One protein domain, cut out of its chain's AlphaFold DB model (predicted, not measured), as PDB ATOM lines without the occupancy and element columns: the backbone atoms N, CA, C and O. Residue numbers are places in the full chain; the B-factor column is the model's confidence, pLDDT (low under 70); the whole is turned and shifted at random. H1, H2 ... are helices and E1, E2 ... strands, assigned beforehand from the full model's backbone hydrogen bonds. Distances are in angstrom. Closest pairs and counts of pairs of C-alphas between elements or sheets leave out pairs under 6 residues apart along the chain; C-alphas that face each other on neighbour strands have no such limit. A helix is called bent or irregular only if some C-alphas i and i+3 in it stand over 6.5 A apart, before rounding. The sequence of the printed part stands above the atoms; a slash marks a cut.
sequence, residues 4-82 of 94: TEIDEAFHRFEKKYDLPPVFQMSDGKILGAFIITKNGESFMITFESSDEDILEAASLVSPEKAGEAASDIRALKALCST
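This is residues 4 to 82 of the 94 residues of an uncharacterized protein of Oxalobacter formigenes HOxBLS (UniProt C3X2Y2). A small sheet of three strands, E1, E2 and E3, has three helices over one face, and its other face is bare. H1 and H3 run side by side in opposite ways, and H2 crosses H3 steeply. The 79 printed residues hold H1, E1, E2, E3, H2 and H3 in that order; the class is mixed, and the antiparallel sheet has the order E1, E2, E3. The whole is compact, with a radius of gyration of the C-alphas of 11.3 A and spans of 34 by 25 by 20 A.

H1, residues 4 to 17, begins at C-alpha 4 (182.177, 170.497, 205.645) and is 20.1 A long. E1 is residues 23 to 26, E2 residues 31 to 36, 16.5 A, and E3 residues 42 to 46. H2, residues 51 to 61, is 15.1 A long. H3, residues 63 to 80, is 23.4 A long and ends at C-alpha 80 (169.977, 170.376, 210.422); it is irregular, with C-alphas 64 and 67 8.7 A apart, and has a kink of 44 degrees near residue 70.

The strands form a meander, each the antiparallel neighbour of the one before. In the hairpin E1 and E2, N 23 and O 34 are 2.9 A apart; in the hairpin E2 and E3, N 33 and O 45 are 2.8 A apart, both within hydrogen-bond range. H1, H2 and H3 are on the same face, two layers, helices on one face of a sheet, at heights over the sheet of 10.4, 9.6 and 8.1 A. H3 touches H2 at a steep tilt of 58 degrees, closest at C-alphas 58 and 69, 4.8 A. With residues 72 to 79 alone H3 touches H1, at a shallow tilt of 7 degrees, closest at C-alphas 6 and 79, 6.7 A. Every O i to N i+4 pair is within hydrogen-bond range in H1 and H2, and 12 of 14 in H3.

The C-alphas farthest apart, of Gly 28 and Glu 64, are 35.1 A apart. The printed part has no cut, and its links between named elements are tight. The pLDDT is under 70 at residues 27 to 29 and 81 to 82.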
ATOM      1  N   THR A   4     181.035 170.895 204.813       76.62
ATOM      2  CA  THR A   4     182.177 170.497 205.645       76.62
ATOM      3  C   THR A   4     181.915 170.598 207.153       76.62
ATOM      4  O   THR A   4     182.378 169.746 207.898       76.62
ATOM      5  N   GLU A   5     181.167 171.600 207.621       78.88
ATOM      6  CA  GLU A   5     180.892 171.786 209.055       78.88
ATOM      7  C   GLU A   5     179.898 170.743 209.586       78.88
ATOM      8  O   GLU A   5     180.035 170.274 210.716       78.88
ATOM      9  N   ILE A   6     178.916 170.363 208.762       80.50
ATOM     10  CA  ILE A   6     177.937 169.318 209.087       80.50
ATOM     11  C   ILE A   6     178.633 167.953 209.092       80.50
ATOM     12  O   ILE A   6     178.522 167.223 210.075       80.50
ATOM     13  N   ASP A   7     179.418 167.659 208.052       84.19
ATOM     14  CA  ASP A   7     180.173 166.406 207.939       84.19
ATOM     15  C   ASP A   7     181.161 166.236 209.113       84.19
ATOM     16  O   ASP A   7     181.277 165.155 209.692       84.19
ATOM     17  N   GLU A   8     181.844 167.308 209.533       88.25
ATOM     18  CA  GLU A   8     182.717 167.267 210.711       88.25
ATOM     19  C   GLU A   8     181.954 167.023 212.015       88.25
ATOM     20  O   GLU A   8     182.432 166.276 212.872       88.25
ATOM     21  N   ALA A   9     180.795 167.661 212.196       87.50
ATOM     22  CA  ALA A   9     179.973 167.454 213.382       87.50
ATOM     23  C   ALA A   9     179.468 166.007 213.461       87.50
ATOM     24  O   ALA A   9     179.497 165.406 214.537       87.50
ATOM     25  N   PHE A  10     179.082 165.434 212.318       90.19
ATOM     26  CA  PHE A  10     178.622 164.052 212.210       90.19
ATOM     27  C   PHE A  10     179.764 163.091 212.544       90.19
ATOM     28  O   PHE A  10     179.631 162.291 213.465       90.19
ATOM     29  N   HIS A  11     180.945 163.276 211.949       90.81
ATOM     30  CA  HIS A  11     182.122 162.446 212.238       90.81
ATOM     31  C   HIS A  11     182.569 162.508 213.707       90.81
ATOM     32  O   HIS A  11     183.036 161.521 214.281       90.81
ATOM     33  N   ARG A  12     182.448 163.676 214.353       92.00
ATOM     34  CA  ARG A  12     182.735 163.817 215.791       92.00
ATOM     35  C   ARG A  12     181.727 163.047 216.635       92.00
ATOM     36  O   ARG A  12     182.139 162.386 217.586       92.00
ATOM     37  N   PHE A  13     180.446 163.118 216.286       92.38
ATOM     38  CA  PHE A  13     179.384 162.376 216.959       92.38
ATOM     39  C   PHE A  13     179.574 160.861 216.803       92.38
ATOM     40  O   PHE A  13     179.588 160.139 217.800       92.38
ATOM     41  N   GLU A  14     179.834 160.401 215.578       93.00
ATOM     42  CA  GLU A  14     180.149 159.006 215.254       93.00
ATOM     43  C   GLU A  14     181.295 158.479 216.113       93.00
ATOM     44  O   GLU A  14     181.144 157.478 216.807       93.00
ATOM     45  N   LYS A  15     182.429 159.189 216.145       93.62
ATOM     46  CA  LYS A  15     183.594 158.782 216.942       93.62
ATOM     47  C   LYS A  15     183.341 158.800 218.441       93.62
ATOM     48  O   LYS A  15     183.876 157.955 219.153       93.62
ATOM     49  N   LYS A  16     182.583 159.779 218.934       93.88
ATOM     50  CA  LYS A  16     182.323 159.941 220.369       93.88
ATOM     51  C   LYS A  16     181.493 158.787 220.927       93.88
ATOM     52  O   LYS A  16     181.769 158.329 222.034       93.88
ATOM     53  N   TYR A  17     180.510 158.326 220.159       91.62
ATOM     54  CA  TYR A  17     179.592 157.256 220.557       91.62
ATOM     55  C   TYR A  17     179.914 155.902 219.905       91.62
ATOM     56  O   TYR A  17     179.247 154.904 220.186       91.62
ATOM     57  N   ASP A  18     180.976 155.851 219.092       91.25
ATOM     58  CA  ASP A  18     181.422 154.678 218.334       91.25
ATOM     59  C   ASP A  18     180.289 154.114 217.452       91.25
ATOM     60  O   ASP A  18     180.000 152.922 217.415       91.25
ATOM     61  N   LEU A  19     179.579 155.018 216.778       89.56
ATOM     62  CA  LEU A  19     178.446 154.690 215.921       89.56
ATOM     63  C   LEU A  19     178.899 154.421 214.479       89.56
ATOM     64  O   LEU A  19     179.920 154.954 214.033       89.56
ATOM     65  N   PRO A  20     178.108 153.649 213.715       90.25
ATOM     66  CA  PRO A  20     178.125 153.707 212.259       90.25
ATOM     67  C   PRO A  20     178.004 155.147 211.721       90.25
ATOM     68  O   PRO A  20     177.505 156.020 212.437       90.25
ATOM     69  N   PRO A  21     178.384 155.383 210.449       89.12
ATOM     70  CA  PRO A  21     178.277 156.699 209.832       89.12
ATOM     71  C   PRO A  21     176.871 157.299 209.944       89.12
ATOM     72  O   PRO A  21     175.873 156.620 209.688       89.12
ATOM     73  N   VAL A  22     176.805 158.578 210.301       89.12
ATOM     74  CA  VAL A  22     175.589 159.383 210.315       89.12
ATOM     75  C   VAL A  22     175.419 159.995 208.937       89.12
ATOM     76  O   VAL A  22     176.316 160.635 208.390       89.12
ATOM     77  N   PHE A  23     174.240 159.811 208.357       86.12
ATOM     78  CA  PHE A  23     173.964 160.264 207.003       86.12
ATOM     79  C   PHE A  23     173.128 161.533 207.023       86.12
ATOM     80  O   PHE A  23     172.081 161.603 207.663       86.12
ATOM     81  N   GLN A  24     173.561 162.534 206.264       84.44
ATOM     82  CA  GLN A  24     172.727 163.687 205.966       84.44
ATOM     83  C   GLN A  24     171.645 163.256 204.968       84.44
ATOM     84  O   GLN A  24     171.952 162.868 203.841       84.44
ATOM     85  N   MET A  25     170.382 163.325 205.376       83.38
ATOM     86  CA  MET A  25     169.228 163.001 204.535       83.38
ATOM     87  C   MET A  25     168.363 164.240 204.327       83.38
ATOM     88  O   MET A  25     168.287 165.113 205.189       83.38
ATOM     89  N   SER A  26     167.718 164.328 203.165       79.12
ATOM     90  CA  SER A  26     166.723 165.360 202.896       79.12
ATOM     91  C   SER A  26     165.507 164.775 202.200       79.12
ATOM     92  O   SER A  26     165.647 163.972 201.280       79.12
ATOM     93  N   ASP A  27     164.321 165.208 202.616       69.88
ATOM     94  CA  ASP A  27     163.043 164.865 201.981       69.88
ATOM     95  C   ASP A  27     162.629 165.880 200.889       69.88
ATOM     96  O   ASP A  27     161.499 165.867 200.402       69.88
ATOM     97  N   GLY A  28     163.539 166.788 200.511       67.31
ATOM     98  CA  GLY A  28     163.285 167.885 199.576       67.31
ATOM     99  C   GLY A  28     162.743 169.163 200.227       67.31
ATOM    100  O   GLY A  28     162.647 170.186 199.549       67.31
ATOM    101  N   LYS A  29     162.424 169.142 201.526       68.12
ATOM    102  CA  LYS A  29     162.005 170.318 202.312       68.12
ATOM    103  C   LYS A  29     162.843 170.510 203.570       68.12
ATOM    104  O   LYS A  29     163.072 171.642 203.989       68.12
ATOM    105  N   ILE A  30     163.292 169.413 204.161       71.62
ATOM    106  CA  ILE A  30     163.917 169.349 205.472       71.62
ATOM    107  C   ILE A  30     165.242 168.613 205.345       71.62
ATOM    108  O   ILE A  30     165.362 167.644 204.595       71.62
ATOM    109  N   LEU A  31     166.247 169.098 206.068       81.38
ATOM    110  CA  LEU A  31     167.484 168.372 206.293       81.38
ATOM    111  C   LEU A  31     167.382 167.618 207.623       81.38
ATOM    112  O   LEU A  31     166.882 168.157 208.612       81.38
ATOM    113  N   GLY A  32     167.880 166.389 207.655       86.38
ATOM    114  CA  GLY A  32     167.944 165.569 208.854       86.38
ATOM    115  C   GLY A  32     169.241 164.777 208.949       86.38
ATOM    116  O   GLY A  32     169.929 164.540 207.952       86.38
ATOM    117  N   ALA A  33     169.553 164.353 210.167       89.31
ATOM    118  CA  ALA A  33     170.608 163.403 210.473       89.31
ATOM    119  C   ALA A  33     169.980 162.019 210.651       89.31
ATOM    120  O   ALA A  33     169.181 161.806 211.564       89.31
ATOM    121  N   PHE A  34     170.325 161.082 209.776       90.88
ATOM    122  CA  PHE A  34     169.948 159.681 209.896       90.88
ATOM    123  C   PHE A  34     171.044 158.930 210.645       90.88
ATOM    124  O   PHE A  34     172.184 158.853 210.183       90.88
ATOM    125  N   ILE A  35     170.695 158.407 211.814       90.94
ATOM    126  CA  ILE A  35     171.621 157.794 212.760       90.94
ATOM    127  C   ILE A  35     171.252 156.320 212.896       90.94
ATOM    128  O   ILE A  35     170.084 155.979 213.078       90.94
ATOM    129  N   ILE A  36     172.259 155.451 212.824       90.38
ATOM    130  CA  ILE A  36     172.131 154.015 213.074       90.38
ATOM    131  C   ILE A  36     172.917 153.707 214.346       90.38
ATOM    132  O   ILE A  36     174.065 154.125 214.481       90.38
ATOM    133  N   THR A  37     172.317 152.998 215.293       88.19
ATOM    134  CA  THR A  37     172.973 152.568 216.527       88.19
ATOM    135  C   THR A  37     173.768 151.287 216.308       88.19
ATOM    136  O   THR A  37     173.576 150.550 215.339       88.19
ATOM    137  N   LYS A  38     174.643 150.965 217.263       83.69
ATOM    138  CA  LYS A  38     175.405 149.704 217.269       83.69
ATOM    139  C   LYS A  38     174.521 148.458 217.256       83.69
ATOM    140  O   LYS A  38     174.946 147.411 216.775       83.69
ATOM    141  N   ASN A  39     173.301 148.578 217.773       85.62
ATOM    142  CA  ASN A  39     172.351 147.476 217.878       85.62
ATOM    143  C   ASN A  39     171.511 147.310 216.600       85.62
ATOM    144  O   ASN A  39     170.665 146.421 216.538       85.62
ATOM    145  N   GLY A  40     171.743 148.148 215.583       84.56
ATOM    146  CA  GLY A  40     171.008 148.130 214.320       84.56
ATOM    147  C   GLY A  40     169.686 148.896 214.353       84.56
ATOM    148  O   GLY A  40     168.949 148.859 213.371       84.56
ATOM    149  N   GLU A  41     169.381 149.601 215.444       89.31
ATOM    150  CA  GLU A  41     168.251 150.532 215.478       89.31
ATOM    151  C   GLU A  41     168.610 151.788 214.693       89.31
ATOM    152  O   GLU A  41     169.763 152.214 214.682       89.31
ATOM    153  N   SER A  42     167.638 152.399 214.028       89.31
ATOM    154  CA  SER A  42     167.880 153.602 213.239       89.31
ATOM    155  C   SER A  42     166.788 154.622 213.464       89.31
ATOM    156  O   SER A  42     165.611 154.265 213.502       89.31
ATOM    157  N   PHE A  43     167.172 155.885 213.537       90.00
ATOM    158  CA  PHE A  43     166.249 156.993 213.707       90.00
ATOM    159  C   PHE A  43     166.746 158.215 212.938       90.00
ATOM    160  O   PHE A  43     167.915 158.321 212.560       90.00
ATOM    161  N   MET A  44     165.830 159.142 212.682       89.56
ATOM    162  CA  MET A  44     166.124 160.377 211.973       89.56
ATOM    163  C   MET A  44     165.818 161.562 212.876       89.56
ATOM    164  O   MET A  44     164.706 161.683 213.384       89.56
ATOM    165  N   ILE A  45     166.797 162.446 213.039       89.44
ATOM    166  CA  ILE A  45     166.638 163.700 213.766       89.44
ATOM    167  C   ILE A  45     166.547 164.836 212.760       89.44
ATOM    168  O   ILE A  45     167.452 165.048 211.952       89.44
ATOM    169  N   THR A  46     165.451 165.579 212.821       87.75
ATOM    170  CA  THR A  46     165.188 166.760 212.000       87.75
ATOM    171  C   THR A  46     164.958 167.967 212.905       87.75
ATOM    172  O   THR A  46     164.862 167.846 214.129       87.75
ATOM    173  N   PHE A  47     164.844 169.164 212.326       84.62
ATOM    174  CA  PHE A  47     164.516 170.352 213.121       84.62
ATOM    175  C   PHE A  47     163.134 170.286 213.788       84.62
ATOM    176  O   PHE A  47     162.901 170.999 214.765       84.62
ATOM    177  N   GLU A  48     162.247 169.426 213.289       86.62
ATOM    178  CA  GLU A  48     160.904 169.216 213.829       86.62
ATOM    179  C   GLU A  48     160.878 168.196 214.971       86.62
ATOM    180  O   GLU A  48     159.913 168.186 215.729       86.62
ATOM    181  N   SER A  49     161.933 167.383 215.140       87.88
ATOM    182  CA  SER A  49     162.007 166.384 216.214       87.88
ATOM    183  C   SER A  49     161.764 167.024 217.581       87.88
ATOM    184  O   SER A  49     162.369 168.048 217.918       87.88
ATOM    185  N   SER A  50     160.880 166.429 218.374       91.31
ATOM    186  CA  SER A  50     160.546 166.903 219.716       91.31
ATOM    187  C   SER A  50     161.691 166.647 220.703       91.31
ATOM    188  O   SER A  50     162.657 165.950 220.397       91.31
ATOM    189  N   ASP A  51     161.615 167.229 221.904       90.88
ATOM    190  CA  ASP A  51     162.609 166.927 222.943       90.88
ATOM    191  C   ASP A  51     162.482 165.475 223.441       90.88
ATOM    192  O   ASP A  51     163.487 164.862 223.790       90.88
ATOM    193  N   GLU A  52     161.274 164.902 223.397       92.50
ATOM    194  CA  GLU A  52     161.024 163.490 223.713       92.50
ATOM    195  C   GLU A  52     161.742 162.566 222.720       92.50
ATOM    196  O   GLU A  52     162.493 161.694 223.155       92.50
ATOM    197  N   ASP A  53     161.630 162.832 221.410       91.62
ATOM    198  CA  ASP A  53     162.344 162.067 220.370       91.62
ATOM    199  C   ASP A  53     163.865 162.121 220.574       91.62
ATOM    200  O   ASP A  53     164.582 161.143 220.358       91.62
ATOM    201  N   ILE A  54     164.381 163.275 221.012       92.62
ATOM    202  CA  ILE A  54     165.810 163.464 221.282       92.62
ATOM    203  C   ILE A  54     166.252 162.649 222.498       92.62
ATOM    204  O   ILE A  54     167.335 162.064 222.477       92.62
ATOM    205  N   LEU A  55     165.450 162.617 223.562       93.56
ATOM    206  CA  LEU A  55     165.748 161.843 224.769       93.56
ATOM    207  C   LEU A  55     165.680 160.333 224.506       93.56
ATOM    208  O   LEU A  55     166.525 159.586 225.008       93.56
ATOM    209  N   GLU A  56     164.723 159.891 223.691       92.25
ATOM    210  CA  GLU A  56     164.630 158.505 223.238       92.25
ATOM    211  C   GLU A  56     165.862 158.133 222.403       92.25
ATOM    212  O   GLU A  56     166.613 157.231 222.777       92.25
ATOM    213  N   ALA A  57     166.166 158.910 221.360       91.19
ATOM    214  CA  ALA A  57     167.351 158.729 220.526       91.19
ATOM    215  C   ALA A  57     168.657 158.710 221.338       91.19
ATOM    216  O   ALA A  57     169.535 157.875 221.111       91.19
ATOM    217  N   ALA A  58     168.788 159.598 222.325       93.06
ATOM    218  CA  ALA A  58     169.949 159.648 223.205       93.06
ATOM    219  C   ALA A  58     170.117 158.374 224.039       93.06
ATOM    220  O   ALA A  58     171.241 157.913 224.250       93.06
ATOM    221  N   SER A  59     169.002 157.795 224.486       92.25
ATOM    222  CA  SER A  59     168.985 156.543 225.243       92.25
ATOM    223  C   SER A  59     169.379 155.348 224.372       92.25
ATOM    224  O   SER A  59     170.038 154.435 224.868       92.25
ATOM    225  N   LEU A  60     169.050 155.379 223.076       91.00
ATOM    226  CA  LEU A  60     169.458 154.362 222.098       91.00
ATOM    227  C   LEU A  60     170.935 154.487 221.693       91.00
ATOM    228  O   LEU A  60     171.615 153.486 221.473       91.00
ATOM    229  N   VAL A  61     171.448 155.717 221.598       91.38
ATOM    230  CA  VAL A  61     172.855 155.990 221.259       91.38
ATOM    231  C   VAL A  61     173.783 155.636 222.409       91.38
ATOM    232  O   VAL A  61     174.822 155.011 222.206       91.38
ATOM    233  N   SER A  62     173.441 156.082 223.615       91.38
ATOM    234  CA  SER A  62     174.305 155.937 224.777       91.38
ATOM    235  C   SER A  62     173.476 155.929 226.061       91.38
ATOM    236  O   SER A  62     173.393 156.960 226.735       91.38
ATOM    237  N   PRO A  63     172.925 154.773 226.468       87.56
ATOM    238  CA  PRO A  63     172.077 154.678 227.657       87.56
ATOM    239  C   PRO A  63     172.807 155.113 228.938       87.56
ATOM    240  O   PRO A  63     172.217 155.749 229.807       87.56
ATOM    241  N   GLU A  64     174.117 154.865 229.033       90.50
ATOM    242  CA  GLU A  64     174.944 155.264 230.186       90.50
ATOM    243  C   GLU A  64     175.206 156.779 230.261       90.50
ATOM    244  O   GLU A  64     175.580 157.300 231.311       90.50
ATOM    245  N   LYS A  65     175.028 157.497 229.144       90.81
ATOM    246  CA  LYS A  65     175.302 158.939 229.018       90.81
ATOM    247  C   LYS A  65     174.195 159.666 228.256       90.81
ATOM    248  O   LYS A  65     174.472 160.582 227.480       90.81
ATOM    249  N   ALA A  66     172.943 159.278 228.492       89.44
ATOM    250  CA  ALA A  66     171.796 159.789 227.744       89.44
ATOM    251  C   ALA A  66     171.680 161.326 227.816       89.44
ATOM    252  O   ALA A  66     171.364 161.968 226.823       89.44
ATOM    253  N   GLY A  67     172.024 161.952 228.947       90.75
ATOM    254  CA  GLY A  67     172.025 163.418 229.059       90.75
ATOM    255  C   GLY A  67     173.038 164.111 228.137       90.75
ATOM    256  O   GLY A  67     172.724 165.130 227.520       90.75
ATOM    257  N   GLU A  68     174.240 163.543 228.003       92.88
ATOM    258  CA  GLU A  68     175.280 164.063 227.110       92.88
ATOM    259  C   GLU A  68     174.909 163.814 225.642       92.88
ATOM    260  O   GLU A  68     174.974 164.731 224.828       92.88
ATOM    261  N   ALA A  69     174.429 162.605 225.327       91.88
ATOM    262  CA  ALA A  69     173.945 162.259 223.992       91.88
ATOM    263  C   ALA A  69     172.769 163.143 223.556       91.88
ATOM    264  O   ALA A  69     172.761 163.620 222.426       91.88
ATOM    265  N   ALA A  70     171.831 163.461 224.450       93.88
ATOM    266  CA  ALA A  70     170.729 164.372 224.152       93.88
ATOM    267  C   ALA A  70     171.228 165.788 223.835       93.88
ATOM    268  O   ALA A  70     170.715 166.436 222.925       93.88
ATOM    269  N   SER A  71     172.236 166.286 224.559       93.50
ATOM    270  CA  SER A  71     172.851 167.584 224.257       93.50
ATOM    271  C   SER A  71     173.501 167.598 222.870       93.50
ATOM    272  O   SER A  71     173.299 168.540 222.103       93.50
ATOM    273  N   ASP A  72     174.238 166.546 222.525       92.12
ATOM    274  CA  ASP A  72     174.901 166.442 221.226       92.12
ATOM    275  C   ASP A  72     173.896 166.256 220.080       92.12
ATOM    276  O   ASP A  72     174.027 166.891 219.035       92.12
ATOM    277  N   ILE A  73     172.831 165.477 220.287       92.12
ATOM    278  CA  ILE A  73     171.739 165.327 219.316       92.12
ATOM    279  C   ILE A  73     171.002 166.659 219.110       92.12
ATOM    280  O   ILE A  73     170.676 166.999 217.972       92.12
ATOM    281  N   ARG A  74     170.792 167.471 220.160       91.12
ATOM    282  CA  ARG A  74     170.258 168.841 220.004       91.12
ATOM    283  C   ARG A  74     171.179 169.716 219.158       91.12
ATOM    284  O   ARG A  74     170.686 170.498 218.346       91.12
ATOM    285  N   ALA A  75     172.496 169.582 219.315       89.12
ATOM    286  CA  ALA A  75     173.450 170.293 218.474       89.12
ATOM    287  C   ALA A  75     173.345 169.834 217.010       89.12
ATOM    288  O   ALA A  75     173.212 170.679 216.128       89.12
ATOM    289  N   LEU A  76     173.290 168.523 216.744       87.94
ATOM    290  CA  LEU A  76     173.074 167.980 215.394       87.94
ATOM    291  C   LEU A  76     171.764 168.479 214.772       87.94
ATOM    292  O   LEU A  76     171.750 168.928 213.625       87.94
ATOM    293  N   LYS A  77     170.674 168.468 215.547       88.25
ATOM    294  CA  LYS A  77     169.378 169.032 215.160       88.25
ATOM    295  C   LYS A  77     169.500 170.502 214.757       88.25
ATOM    296  O   LYS A  77     168.964 170.891 213.722       88.25
ATOM    297  N   ALA A  78     170.201 171.316 215.548       85.31
ATOM    298  CA  ALA A  78     170.394 172.732 215.247       85.31
ATOM    299  C   ALA A  78     171.132 172.929 213.912       85.31
ATOM    300  O   ALA A  78     170.728 173.766 213.104       85.31
ATOM    301  N   LEU A  79     172.141 172.099 213.624       79.75
ATOM    302  CA  LEU A  79     172.834 172.121 212.333       79.75
ATOM    303  C   LEU A  79     171.886 171.754 211.179       79.75
ATOM    304  O   LEU A  79     171.919 172.397 210.132       79.75
ATOM    305  N   CYS A  80     170.987 170.791 211.399       76.75
ATOM    306  CA  CYS A  80     169.977 170.376 210.422       76.75
ATOM    307  C   CYS A  80     168.830 171.386 210.232       76.75
ATOM    308  O   CYS A  80     168.137 171.353 209.219       76.75
ATOM    309  N   SER A  81     168.629 172.294 211.187       66.44
ATOM    310  CA  SER A  81     167.549 173.291 211.172       66.44
ATOM    311  C   SER A  81     167.854 174.563 210.393       66.44
ATOM    312  O   SER A  81     166.964 175.380 210.156       66.44
ATOM    313  N   THR A  82     169.105 174.745 209.979       58.19
ATOM    314  CA  THR A  82     169.488 175.923 209.211       58.19
ATOM    315  C   THR A  82     169.053 175.721 207.758       58.19
ATOM    316  O   THR A  82     169.513 174.757 207.139       58.19
TER     317      THR A  82